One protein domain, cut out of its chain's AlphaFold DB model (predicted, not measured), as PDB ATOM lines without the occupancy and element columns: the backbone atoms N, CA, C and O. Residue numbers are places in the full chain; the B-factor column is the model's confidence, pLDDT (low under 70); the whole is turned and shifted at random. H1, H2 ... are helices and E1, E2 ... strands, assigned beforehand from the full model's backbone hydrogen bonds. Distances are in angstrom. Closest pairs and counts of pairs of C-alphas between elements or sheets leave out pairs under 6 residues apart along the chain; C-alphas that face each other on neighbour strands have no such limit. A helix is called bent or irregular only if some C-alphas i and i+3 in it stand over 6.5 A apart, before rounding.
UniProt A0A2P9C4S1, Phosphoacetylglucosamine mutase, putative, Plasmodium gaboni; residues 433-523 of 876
ATOM      1  N   ASP A 433     165.700 119.926 104.496       70.94
ATOM      2  CA  ASP A 433     164.659 119.484 105.406       70.94
ATOM      3  C   ASP A 433     163.835 120.691 105.867       70.94
ATOM      4  O   ASP A 433     164.266 121.843 105.763       70.94
ATOM      5  N   VAL A 434     162.626 120.433 106.368       84.69
ATOM      6  CA  VAL A 434     161.786 121.498 106.922       84.69
ATOM      7  C   VAL A 434     162.443 122.042 108.190       84.69
ATOM      8  O   VAL A 434     162.608 121.321 109.174       84.69
ATOM      9  N   GLU A 435     162.807 123.323 108.171       91.06
ATOM     10  CA  GLU A 435     163.464 123.994 109.292       91.06
ATOM     11  C   GLU A 435     162.429 124.740 110.145       91.06
ATOM     12  O   GLU A 435     161.666 125.562 109.635       91.06
ATOM     13  N   ASN A 436     162.412 124.477 111.455       92.62
ATOM     14  CA  ASN A 436     161.608 125.249 112.403       92.62
ATOM     15  C   ASN A 436     162.327 126.560 112.748       92.62
ATOM     16  O   ASN A 436     163.462 126.528 113.226       92.62
ATOM     17  N   ILE A 437     161.640 127.691 112.584       95.44
ATOM     18  CA  ILE A 437     162.094 129.003 113.059       95.44
ATOM     19  C   ILE A 437     161.117 129.485 114.124       95.44
ATOM     20  O   ILE A 437     159.913 129.556 113.874       95.44
ATOM     21  N   TYR A 438     161.631 129.837 115.299       97.25
ATOM     22  CA  TYR A 438     160.815 130.399 116.371       97.25
ATOM     23  C   TYR A 438     160.763 131.920 116.255       97.25
ATOM     24  O   TYR A 438     161.803 132.574 116.203       97.25
ATOM     25  N   VAL A 439     159.558 132.481 116.196       97.94
ATOM     26  CA  VAL A 439     159.336 133.906 115.919       97.94
ATOM     27  C   VAL A 439     158.694 134.579 117.124       97.94
ATOM     28  O   VAL A 439     157.545 134.292 117.455       97.94
ATOM     29  N   ASP A 440     159.433 135.487 117.760       98.12
ATOM     30  CA  ASP A 440     158.923 136.386 118.793       98.12
ATOM     31  C   ASP A 440     158.103 137.500 118.131       98.12
ATOM     32  O   ASP A 440     158.637 138.406 117.482       98.12
ATOM     33  N   CYS A 441     156.781 137.419 118.284       97.56
ATOM     34  CA  CYS A 441     155.840 138.390 117.742       97.56
ATOM     35  C   CYS A 441     155.661 139.635 118.627       97.56
ATOM     36  O   CYS A 441     154.881 140.515 118.259       97.56
ATOM     37  N   SER A 442     156.381 139.747 119.755       96.88
ATOM     38  CA  SER A 442     156.395 140.914 120.662       96.88
ATOM     39  C   SER A 442     155.043 141.319 121.263       96.88
ATOM     40  O   SER A 442     154.882 142.445 121.735       96.88
ATOM     41  N   ASN A 443     154.045 140.431 121.211       96.31
ATOM     42  CA  ASN A 443     152.623 140.730 121.420       96.31
ATOM     43  C   ASN A 443     152.100 141.857 120.491       96.31
ATOM     44  O   ASN A 443     151.126 142.548 120.790       96.31
ATOM     45  N   GLY A 444     152.779 142.059 119.357       95.81
ATOM     46  CA  GLY A 444     152.578 143.143 118.401       95.81
ATOM     47  C   GLY A 444     151.896 142.714 117.109       95.81
ATOM     48  O   GLY A 444     151.358 141.607 116.990       95.81
ATOM     49  N   ILE A 445     151.960 143.596 116.107       96.56
ATOM     50  CA  ILE A 445     151.323 143.418 114.792       96.56
ATOM     51  C   ILE A 445     151.786 142.142 114.065       96.56
ATOM     52  O   ILE A 445     151.017 141.543 113.309       96.56
ATOM     53  N   ALA A 446     153.012 141.679 114.341       97.31
ATOM     54  CA  ALA A 446     153.566 140.439 113.806       97.31
ATOM     55  C   ALA A 446     152.664 139.226 114.086       97.31
ATOM     56  O   ALA A 446     152.444 138.417 113.184       97.31
ATOM     57  N   SER A 447     152.051 139.168 115.277       96.06
ATOM     58  CA  SER A 447     151.116 138.110 115.691       96.06
ATOM     59  C   SER A 447     149.983 137.908 114.682       96.06
ATOM     60  O   SER A 447     149.577 136.775 114.425       96.06
ATOM     61  N   LEU A 448     149.496 139.023 114.124       95.56
ATOM     62  CA  LEU A 448     148.299 139.129 113.293       95.56
ATOM     63  C   LEU A 448     148.566 138.946 111.792       95.56
ATOM     64  O   LEU A 448     147.645 138.599 111.056       95.56
ATOM     65  N   LYS A 449     149.782 139.259 111.318       95.88
ATOM     66  CA  LYS A 449     150.037 139.498 109.884       95.88
ATOM     67  C   LYS A 449     151.104 138.611 109.246       95.88
ATOM     68  O   LYS A 449     151.018 138.402 108.039       95.88
ATOM     69  N   ILE A 450     152.073 138.074 109.997       96.62
ATOM     70  CA  ILE A 450     153.196 137.317 109.399       96.62
ATOM     71  C   ILE A 450     152.719 136.087 108.604       96.62
ATOM     72  O   ILE A 450     153.263 135.780 107.545       96.62
ATOM     73  N   ASP A 451     151.635 135.443 109.049       95.44
ATOM     74  CA  ASP A 451     151.072 134.248 108.406       95.44
ATOM     75  C   ASP A 451     150.515 134.515 107.000       95.44
ATOM     76  O   ASP A 451     150.373 133.574 106.220       95.44
ATOM     77  N   LYS A 452     150.257 135.778 106.615       95.38
ATOM     78  CA  LYS A 452     149.884 136.108 105.228       95.38
ATOM     79  C   LYS A 452     150.978 135.699 104.225       95.38
ATOM     80  O   LYS A 452     150.661 135.426 103.073       95.38
ATOM     81  N   PHE A 453     152.236 135.549 104.658       97.31
ATOM     82  CA  PHE A 453     153.345 135.036 103.842       97.31
ATOM     83  C   PHE A 453     153.537 133.502 103.895       97.31
ATOM     84  O   PHE A 453     154.558 132.997 103.427       97.31
ATOM     85  N   GLN A 454     152.566 132.718 104.392       95.75
ATOM     86  CA  GLN A 454     152.686 131.249 104.513       95.75
ATOM     87  C   GLN A 454     153.117 130.542 103.210       95.75
ATOM     88  O   GLN A 454     153.824 129.535 103.259       95.75
ATOM     89  N   GLN A 455     152.716 131.054 102.042       94.56
ATOM     90  CA  GLN A 455     153.114 130.522 100.732       94.56
ATOM     91  C   GLN A 455     154.628 130.631 100.491       94.56
ATOM     92  O   GLN A 455     155.254 129.651 100.093       94.56
ATOM     93  N   ILE A 456     155.234 131.770 100.838       96.75
ATOM     94  CA  ILE A 456     156.688 131.978 100.784       96.75
ATOM     95  C   ILE A 456     157.402 131.021 101.745       96.75
ATOM     96  O   ILE A 456     158.371 130.367 101.362       96.75
ATOM     97  N   PHE A 457     156.903 130.876 102.977       96.50
ATOM     98  CA  PHE A 457     157.513 129.974 103.960       96.50
ATOM     99  C   PHE A 457     157.445 128.505 103.521       96.50
ATOM    100  O   PHE A 457     158.419 127.775 103.693       96.50
ATOM    101  N   LYS A 458     156.357 128.083 102.859       94.81
ATOM    102  CA  LYS A 458     156.256 126.762 102.213       94.81
ATOM    103  C   LYS A 458     157.301 126.581 101.104       94.81
ATOM    104  O   LYS A 458     157.951 125.540 101.076       94.81
ATOM    105  N   ILE A 459     157.502 127.582 100.240       93.44
ATOM    106  CA  ILE A 459     158.524 127.552  99.174       93.44
ATOM    107  C   ILE A 459     159.936 127.426  99.768       93.44
ATOM    108  O   ILE A 459     160.713 126.577  99.337       93.44
ATOM    109  N   LEU A 460     160.245 128.210 100.807       92.81
ATOM    110  CA  LEU A 460     161.520 128.169 101.534       92.81
ATOM    111  C   LEU A 460     161.653 126.973 102.501       92.81
ATOM    112  O   LEU A 460     162.681 126.846 103.163       92.81
ATOM    113  N   LYS A 461     160.632 126.110 102.616       93.25
ATOM    114  CA  LYS A 461     160.543 124.995 103.582       93.25
ATOM    115  C   LYS A 461     160.787 125.406 105.044       93.25
ATOM    116  O   LYS A 461     161.406 124.672 105.816       93.25
ATOM    117  N   LYS A 462     160.289 126.576 105.441       93.94
ATOM    118  CA  LYS A 462     160.359 127.086 106.817       93.94
ATOM    119  C   LYS A 462     159.026 126.877 107.517       93.94
ATOM    120  O   LYS A 462     157.978 127.270 107.008       93.94
ATOM    121  N   ASN A 463     159.069 126.275 108.699       94.88
ATOM    122  CA  ASN A 463     157.920 126.156 109.583       94.88
ATOM    123  C   ASN A 463     158.009 127.232 110.672       94.88
ATOM    124  O   ASN A 463     158.950 127.246 111.468       94.88
ATOM    125  N   ILE A 464     157.041 128.147 110.688       96.56
ATOM    126  CA  ILE A 464     157.061 129.333 111.548       96.56
ATOM    127  C   ILE A 464     156.350 129.038 112.868       96.56
ATOM    128  O   ILE A 464     155.134 128.876 112.921       96.56
ATOM    129  N   CYS A 465     157.125 128.985 113.949       95.69
ATOM    130  CA  CYS A 465     156.656 128.707 115.301       95.69
ATOM    131  C   CYS A 465     156.559 130.021 116.094       95.69
ATOM    132  O   CYS A 465     157.519 130.435 116.745       95.69
ATOM    133  N   LYS A 466     155.415 130.709 116.008       96.06
ATOM    134  CA  LYS A 466     155.202 131.995 116.695       96.06
ATOM    135  C   LYS A 466     155.098 131.821 118.218       96.06
ATOM    136  O   LYS A 466     154.501 130.858 118.689       96.06
ATOM    137  N   PHE A 467     155.626 132.781 118.974       95.94
ATOM    138  CA  PHE A 467     155.424 132.938 120.420       95.94
ATOM    139  C   PHE A 467     155.386 134.435 120.787       95.94
ATOM    140  O   PHE A 467     155.651 135.278 119.931       95.94
ATOM    141  N   ASN A 468     154.987 134.773 122.021       96.38
ATOM    142  CA  ASN A 468     154.560 136.135 122.396       96.38
ATOM    143  C   ASN A 468     153.531 136.680 121.392       96.38
ATOM    144  O   ASN A 468     153.743 137.691 120.718       96.38
ATOM    145  N   CYS A 469     152.441 135.929 121.236       95.25
ATOM    146  CA  CYS A 469     151.297 136.313 120.424       95.25
ATOM    147  C   CYS A 469     150.253 137.055 121.269       95.25
ATOM    148  O   CYS A 469     150.244 137.000 122.499       95.25
ATOM    149  N   ILE A 470     149.336 137.743 120.591       92.69
ATOM    150  CA  ILE A 470     148.188 138.392 121.228       92.69
ATOM    151  C   ILE A 470     147.169 137.328 121.652       92.69
ATOM    152  O   ILE A 470     146.436 136.796 120.825       92.69
ATOM    153  N   GLU A 471     147.107 137.041 122.949       86.62
ATOM    154  CA  GLU A 471     146.254 136.001 123.548       86.62
ATOM    155  C   GLU A 471     145.246 136.583 124.560       86.62
ATOM    156  O   GLU A 471     144.349 135.889 125.041       86.62
ATOM    157  N   GLY A 472     145.333 137.887 124.846       81.38
ATOM    158  CA  GLY A 472     144.422 138.618 125.727       81.38
ATOM    159  C   GLY A 472     145.149 139.686 126.538       81.38
ATOM    160  O   GLY A 472     146.206 140.175 126.146       81.38
ATOM    161  N   GLU A 473     144.600 140.023 127.705       75.94
ATOM    162  CA  GLU A 473     145.082 141.123 128.560       75.94
ATOM    163  C   GLU A 473     146.490 140.899 129.141       75.94
ATOM    164  O   GLU A 473     147.160 141.852 129.533       75.94
ATOM    165  N   HIS A 474     146.969 139.652 129.167       80.25
ATOM    166  CA  HIS A 474     148.321 139.305 129.619       80.25
ATOM    167  C   HIS A 474     149.398 139.461 128.524       80.25
ATOM    168  O   HIS A 474     150.589 139.500 128.842       80.25
ATOM    169  N   SER A 475     149.009 139.596 127.251       87.38
ATOM    170  CA  SER A 475     149.921 139.792 126.114       87.38
ATOM    171  C   SER A 475     150.318 141.265 125.972       87.38
ATOM    172  O   SER A 475     149.885 141.963 125.057       87.38
ATOM    173  N   ILE A 476     151.143 141.761 126.896       92.31
ATOM    174  CA  ILE A 476     151.570 143.167 126.910       92.31
ATOM    175  C   ILE A 476     152.611 143.424 125.802       92.31
ATOM    176  O   ILE A 476     153.661 142.779 125.752       92.31
ATOM    177  N   LEU A 477     152.324 144.391 124.926       94.25
ATOM    178  CA  LEU A 477     153.185 144.816 123.814       94.25
ATOM    179  C   LEU A 477     154.611 145.169 124.280       94.25
ATOM    180  O   LEU A 477     154.781 145.992 125.182       94.25
ATOM    181  N   ASN A 478     155.621 144.572 123.634       95.38
ATOM    182  CA  ASN A 478     157.060 144.737 123.917       95.38
ATOM    183  C   ASN A 478     157.490 144.409 125.371       95.38
ATOM    184  O   ASN A 478     158.575 144.806 125.807       95.38
ATOM    185  N   TYR A 479     156.660 143.721 126.166       95.25
ATOM    186  CA  TYR A 479     156.971 143.443 127.570       95.25
ATOM    187  C   TYR A 479     157.924 142.252 127.724       95.25
ATOM    188  O   TYR A 479     157.529 141.094 127.600       95.25
ATOM    189  N   GLU A 480     159.186 142.552 128.037       95.31
ATOM    190  CA  GLU A 480     160.271 141.566 128.173       95.31
ATOM    191  C   GLU A 480     160.512 140.729 126.896       95.31
ATOM    192  O   GLU A 480     161.038 139.618 126.953       95.31
ATOM    193  N   CYS A 481     160.127 141.267 125.738       96.06
ATOM    194  CA  CYS A 481     160.217 140.638 124.424       96.06
ATOM    195  C   CYS A 481     160.488 141.680 123.326       96.06
ATOM    196  O   CYS A 481     160.443 142.889 123.572       96.06
ATOM    197  N   GLY A 482     160.785 141.209 122.117       96.81
ATOM    198  CA  GLY A 482     161.007 142.047 120.946       96.81
ATOM    199  C   GLY A 482     162.457 142.463 120.696       96.81
ATOM    200  O   GLY A 482     163.326 142.397 121.569       96.81
ATOM    201  N   ALA A 483     162.718 142.930 119.473       95.75
ATOM    202  CA  ALA A 483     164.057 143.202 118.952       95.75
ATOM    203  C   ALA A 483     164.845 144.181 119.840       95.75
ATOM    204  O   ALA A 483     165.985 143.915 120.222       95.75
ATOM    205  N   GLU A 484     164.209 145.275 120.264       92.12
ATOM    206  CA  GLU A 484     164.817 146.262 121.163       92.12
ATOM    207  C   GLU A 484     165.204 145.657 122.527       92.12
ATOM    208  O   GLU A 484     166.268 145.979 123.067       92.12
ATOM    209  N   TYR A 485     164.377 144.756 123.079       94.56
ATOM    210  CA  TYR A 485     164.677 144.050 124.326       94.56
ATOM    211  C   TYR A 485     165.876 143.120 124.145       94.56
ATOM    212  O   TYR A 485     166.843 143.228 124.900       94.56
ATOM    213  N   VAL A 486     165.853 142.258 123.123       94.38
ATOM    214  CA  VAL A 486     166.924 141.283 122.859       94.38
ATOM    215  C   VAL A 486     168.258 141.996 122.627       94.38
ATOM    216  O   VAL A 486     169.252 141.663 123.275       94.38
ATOM    217  N   TYR A 487     168.266 143.053 121.807       91.81
ATOM    218  CA  TYR A 487     169.453 143.869 121.548       91.81
ATOM    219  C   TYR A 487     169.992 144.562 122.808       91.81
ATOM    220  O   TYR A 487     171.188 144.482 123.096       91.81
ATOM    221  N   ARG A 488     169.141 145.236 123.597       88.06
ATOM    222  CA  ARG A 488     169.611 146.035 124.749       88.06
ATOM    223  C   ARG A 488     169.863 145.236 126.016       88.06
ATOM    224  O   ARG A 488     170.667 145.665 126.842       88.06
ATOM    225  N   LYS A 489     169.163 144.120 126.218       90.12
ATOM    226  CA  LYS A 489     169.339 143.251 127.392       90.12
ATOM    227  C   LYS A 489     170.326 142.118 127.143       90.12
ATOM    228  O   LYS A 489     170.757 141.515 128.128       90.12
ATOM    229  N   GLN A 490     170.684 141.856 125.879       88.88
ATOM    230  CA  GLN A 490     171.553 140.749 125.458       88.88
ATOM    231  C   GLN A 490     171.053 139.414 126.039       88.88
ATOM    232  O   GLN A 490     171.810 138.606 126.575       88.88
ATOM    233  N   GLN A 491     169.729 139.241 126.019       91.75
ATOM    234  CA  GLN A 491     168.999 138.172 126.695       91.75
ATOM    235  C   GLN A 491     167.860 137.665 125.805       91.75
ATOM    236  O   GLN A 491     167.306 138.446 125.029       91.75
ATOM    237  N   PRO A 492     167.501 136.374 125.917       93.31
ATOM    238  CA  PRO A 492     166.332 135.838 125.240       93.31
ATOM    239  C   PRO A 492     165.046 136.541 125.708       93.31
ATOM    240  O   PRO A 492     164.951 136.875 126.892       93.31
ATOM    241  N   PRO A 493     164.050 136.719 124.825       95.12
ATOM    242  CA  PRO A 493     162.736 137.218 125.205       95.12
ATOM    243  C   PRO A 493     162.020 136.265 126.172       95.12
ATOM    244  O   PRO A 493     162.333 135.074 126.283       95.12
ATOM    245  N   LYS A 494     161.005 136.795 126.852       92.88
ATOM    246  CA  LYS A 494     160.079 136.028 127.685       92.88
ATOM    247  C   LYS A 494     159.343 134.957 126.869       92.88
ATOM    248  O   LYS A 494     159.208 135.068 125.652       92.88
ATOM    249  N   ASN A 495     158.853 133.931 127.566       92.38
ATOM    250  CA  ASN A 495     158.048 132.832 127.021       92.38
ATOM    251  C   ASN A 495     158.730 132.034 125.895       92.38
ATOM    252  O   ASN A 495     158.050 131.429 125.066       92.38
ATOM    253  N   ILE A 496     160.069 131.995 125.867       90.69
ATOM    254  CA  ILE A 496     160.785 131.075 124.983       90.69
ATOM    255  C   ILE A 496     160.332 129.621 125.244       90.69
ATOM    256  O   ILE A 496     160.270 129.201 126.405       90.69
ATOM    257  N   PRO A 497     160.083 128.823 124.187       87.12
ATOM    258  CA  PRO A 497     159.760 127.404 124.304       87.12
ATOM    259  C   PRO A 497     160.784 126.606 125.122       87.12
ATOM    260  O   PRO A 497     161.992 126.732 124.933       87.12
ATOM    261  N   HIS A 498     160.305 125.727 126.006       76.50
ATOM    262  CA  HIS A 498     161.161 125.008 126.960       76.50
ATOM    263  C   HIS A 498     162.151 124.016 126.319       76.50
ATOM    264  O   HIS A 498     163.228 123.782 126.871       76.50
ATOM    265  N   ILE A 499     161.802 123.424 125.171       71.81
ATOM    266  CA  ILE A 499     162.629 122.432 124.470       71.81
ATOM    267  C   ILE A 499     163.277 123.104 123.260       71.81
ATOM    268  O   ILE A 499     162.618 123.364 122.257       71.81
ATOM    269  N   ILE A 500     164.582 123.355 123.353       75.31
ATOM    270  CA  ILE A 500     165.366 124.032 122.315       75.31
ATOM    271  C   ILE A 500     166.571 123.161 121.981       75.31
ATOM    272  O   ILE A 500     167.389 122.872 122.858       75.31
ATOM    273  N   LYS A 501     166.704 122.758 120.715       83.44
ATOM    274  CA  LYS A 501     167.942 122.140 120.226       83.44
ATOM    275  C   LYS A 501     169.001 123.239 120.058       83.44
ATOM    276  O   LYS A 501     168.645 124.319 119.578       83.44
ATOM    277  N   PRO A 502     170.282 123.001 120.388       85.75
ATOM    278  CA  PRO A 502     171.344 123.944 120.051       85.75
ATOM    279  C   PRO A 502     171.294 124.351 118.575       85.75
ATOM    280  O   PRO A 502     170.910 123.548 117.724       85.75
ATOM    281  N   ASN A 503     171.675 125.592 118.278       88.25
ATOM    282  CA  ASN A 503     171.673 126.171 116.928       88.25
ATOM    283  C   ASN A 503     170.282 126.302 116.268       88.25
ATOM    284  O   ASN A 503     170.195 126.577 115.075       88.25
ATOM    285  N   THR A 504     169.189 126.147 117.023       91.69
ATOM    286  CA  THR A 504     167.837 126.488 116.547       91.69
ATOM    287  C   THR A 504     167.725 127.996 116.332       91.69
ATOM    288  O   THR A 504     168.097 128.770 117.219       91.69
ATOM    289  N   LYS A 505     167.188 128.409 115.180       95.38
ATOM    290  CA  LYS A 505     166.975 129.816 114.834       95.38
ATOM    291  C   LYS A 505     165.822 130.425 115.627       95.38
ATOM    292  O   LYS A 505     164.708 129.892 115.623       95.38
ATOM    293  N   PHE A 506     166.079 131.586 116.212       97.50
ATOM    294  CA  PHE A 506     165.053 132.494 116.704       97.50
ATOM    295  C   PHE A 506     165.131 133.808 115.931       97.50
ATOM    296  O   PHE A 506     166.217 134.315 115.652       97.50
ATOM    297  N   CYS A 507     163.968 134.355 115.613       97.06
ATOM    298  CA  CYS A 507     163.774 135.665 115.012       97.06
ATOM    299  C   CYS A 507     162.890 136.487 115.956       97.06
ATOM    300  O   CYS A 507     161.986 135.942 116.591       97.06
ATOM    301  N   THR A 508     163.145 137.786 116.068       98.19
ATOM    302  CA  THR A 508     162.335 138.700 116.874       98.19
ATOM    303  C   THR A 508     162.036 139.978 116.109       98.19
ATOM    304  O   THR A 508     162.931 140.589 115.524       98.19
ATOM    305  N   PHE A 509     160.770 140.388 116.156       98.38
ATOM    306  CA  PHE A 509     160.286 141.655 115.609       98.38
ATOM    307  C   PHE A 509     160.220 142.739 116.689       98.38
ATOM    308  O   PHE A 509     160.502 142.456 117.849       98.38
ATOM    309  N   ASP A 510     159.868 143.975 116.340       96.88
ATOM    310  CA  ASP A 510     159.335 144.956 117.292       96.88
ATOM    311  C   ASP A 510     157.823 145.180 117.087       96.88
ATOM    312  O   ASP A 510     157.198 144.583 116.206       96.88
ATOM    313  N   GLY A 511     157.209 146.006 117.940       96.12
ATOM    314  CA  GLY A 511     155.751 146.116 118.059       96.12
ATOM    315  C   GLY A 511     154.981 146.466 116.776       96.12
ATOM    316  O   GLY A 511     153.857 145.984 116.609       96.12
ATOM    317  N   ASP A 512     155.572 147.255 115.868       97.06
ATOM    318  CA  ASP A 512     155.002 147.635 114.563       97.06
ATOM    319  C   ASP A 512     155.746 147.038 113.347       97.06
ATOM    320  O   ASP A 512     155.417 147.383 112.205       97.06
ATOM    321  N   ALA A 513     156.659 146.092 113.604       97.56
ATOM    322  CA  ALA A 513     157.463 145.346 112.637       97.56
ATOM    323  C   ALA A 513     158.325 146.227 111.705       97.56
ATOM    324  O   ALA A 513     158.396 145.965 110.504       97.56
ATOM    325  N   ASP A 514     158.993 147.248 112.261       96.50
ATOM    326  CA  ASP A 514     160.041 148.030 111.575       96.50
ATOM    327  C   ASP A 514     161.479 147.552 111.880       96.50
ATOM    328  O   ASP A 514     162.430 148.000 111.238       96.50
ATOM    329  N   ARG A 515     161.644 146.581 112.796       97.19
ATOM    330  CA  ARG A 515     162.928 145.930 113.133       97.19
ATOM    331  C   ARG A 515     162.870 144.412 113.089       97.19
ATOM    332  O   ARG A 515     161.880 143.811 113.505       97.19
ATOM    333  N   ILE A 516     163.999 143.804 112.727       98.06
ATOM    334  CA  ILE A 516     164.248 142.367 112.861       98.06
ATOM    335  C   ILE A 516     165.624 142.077 113.463       98.06
ATOM    336  O   ILE A 516     166.626 142.673 113.081       98.06
ATOM    337  N   LEU A 517     165.691 141.098 114.365       97.00
ATOM    338  CA  LEU A 517     166.953 140.503 114.808       97.00
ATOM    339  C   LEU A 517     166.846 138.986 114.831       97.00
ATOM    340  O   LEU A 517     165.786 138.433 115.131       97.00
ATOM    341  N   TYR A 518     167.970 138.318 114.590       98.19
ATOM    342  CA  TYR A 518     168.099 136.886 114.827       98.19
ATOM    343  C   TYR A 518     168.910 136.622 116.090       98.19
ATOM    344  O   TYR A 518     169.812 137.379 116.453       98.19
ATOM    345  N   PHE A 519     168.618 135.513 116.755       96.75
ATOM    346  CA  PHE A 519     169.463 134.977 117.811       96.75
ATOM    347  C   PHE A 519     169.348 133.453 117.880       96.75
ATOM    348  O   PHE A 519     168.458 132.840 117.290       96.75
ATOM    349  N   PHE A 520     170.272 132.823 118.595       95.38
ATOM    350  CA  PHE A 520     170.222 131.392 118.880       95.38
ATOM    351  C   PHE A 520     170.980 131.062 120.162       95.38
ATOM    352  O   PHE A 520     171.713 131.886 120.710       95.38
ATOM    353  N   PHE A 521     170.812 129.825 120.623       92.50
ATOM    354  CA  PHE A 521     171.628 129.235 121.678       92.50
ATOM    355  C   PHE A 521     172.736 128.408 121.019       92.50
ATOM    356  O   PHE A 521     172.418 127.372 120.420       92.50
ATOM    357  N   PRO A 522     174.009 128.844 121.077       88.00
ATOM    358  CA  PRO A 522     175.118 128.052 120.567       88.00
ATOM    359  C   PRO A 522     175.187 126.702 121.277       88.00
ATOM    360  O   PRO A 522     174.815 126.576 122.445       88.00
ATOM    361  N   GLN A 523     175.691 125.689 120.582       82.56
ATOM    362  CA  GLN A 523     176.054 124.443 121.243       82.56
ATOM    363  C   GLN A 523     177.193 124.702 122.231       82.56
ATOM    364  O   GLN A 523     178.255 125.186 121.839       82.56
TER     365      GLN A 523
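AT A GLANCE: This is residues 433 to 523 of the 876 residues of the protein "Phosphoacetylglucosamine mutase, putative" of Plasmodium gaboni (UniProt A0A2P9C4S1). A strongly twisted four-stranded sheet has irregular helix H1 along one face, over E2 and E1, and short helix H2 standing up from the opposite face. The printed part has 91 residues, under half in named elements, ordered E1, H1, E2, H2, E3, E4: class mixed, helices and strands. The mixed sheet runs E2, E1, E3, E4; the whole is compact, radius of gyration of the C-alphas 12.7 A, spanning 35 by 33 by 23 A.

HOW THE PARTS SIT: E1, residues 435 to 440, is parallel to E2, residues 462 to 467 (N 437 to O 463, 2.9 A), and E3, residues 506 to 509 (N 440 to O 507, 2.8 A). E3 and E4, residues 516 to 520, form an antiparallel hairpin (N 508 to O 517, 2.9 A); these pairs are within hydrogen-bond range. H1, residues 446 to 459, has height 9.4 A over the sheet; its closest C-alphas to E2 are Phe 457 and Asn 463, 6.8 A. E1, H1, E2 form a strand-helix-strand unit, parallel strands joined through a helix, with right-handed crossover. H2, residues 483 to 489, rises 53 degrees; its closest C-alphas to E3 are Ala 483 and Thr 508, 5.2 A. Every O i to N i+4 pair is within range in H2, but 4 of 10 in H1, beside 8 of 11 O i to N i+3 pairs.

IN THESE COORDINATES: E1, 16.3 A long, begins at C-alpha 435 (163.464, 123.994, 109.292); E4 ends at C-alpha 520 (170.222, 131.392, 118.880). H1 spans 20.1 A and is irregular, C-alphas 452 and 455 being 7.9 A apart.

THE WHOLE: The farthest C-alphas, Asp 433 and Glu 473, are 37.3 A apart. The printed part has no cut; links E2 to H2 and H2 to E3 are long. No printed residue is under 70 in pLDDT.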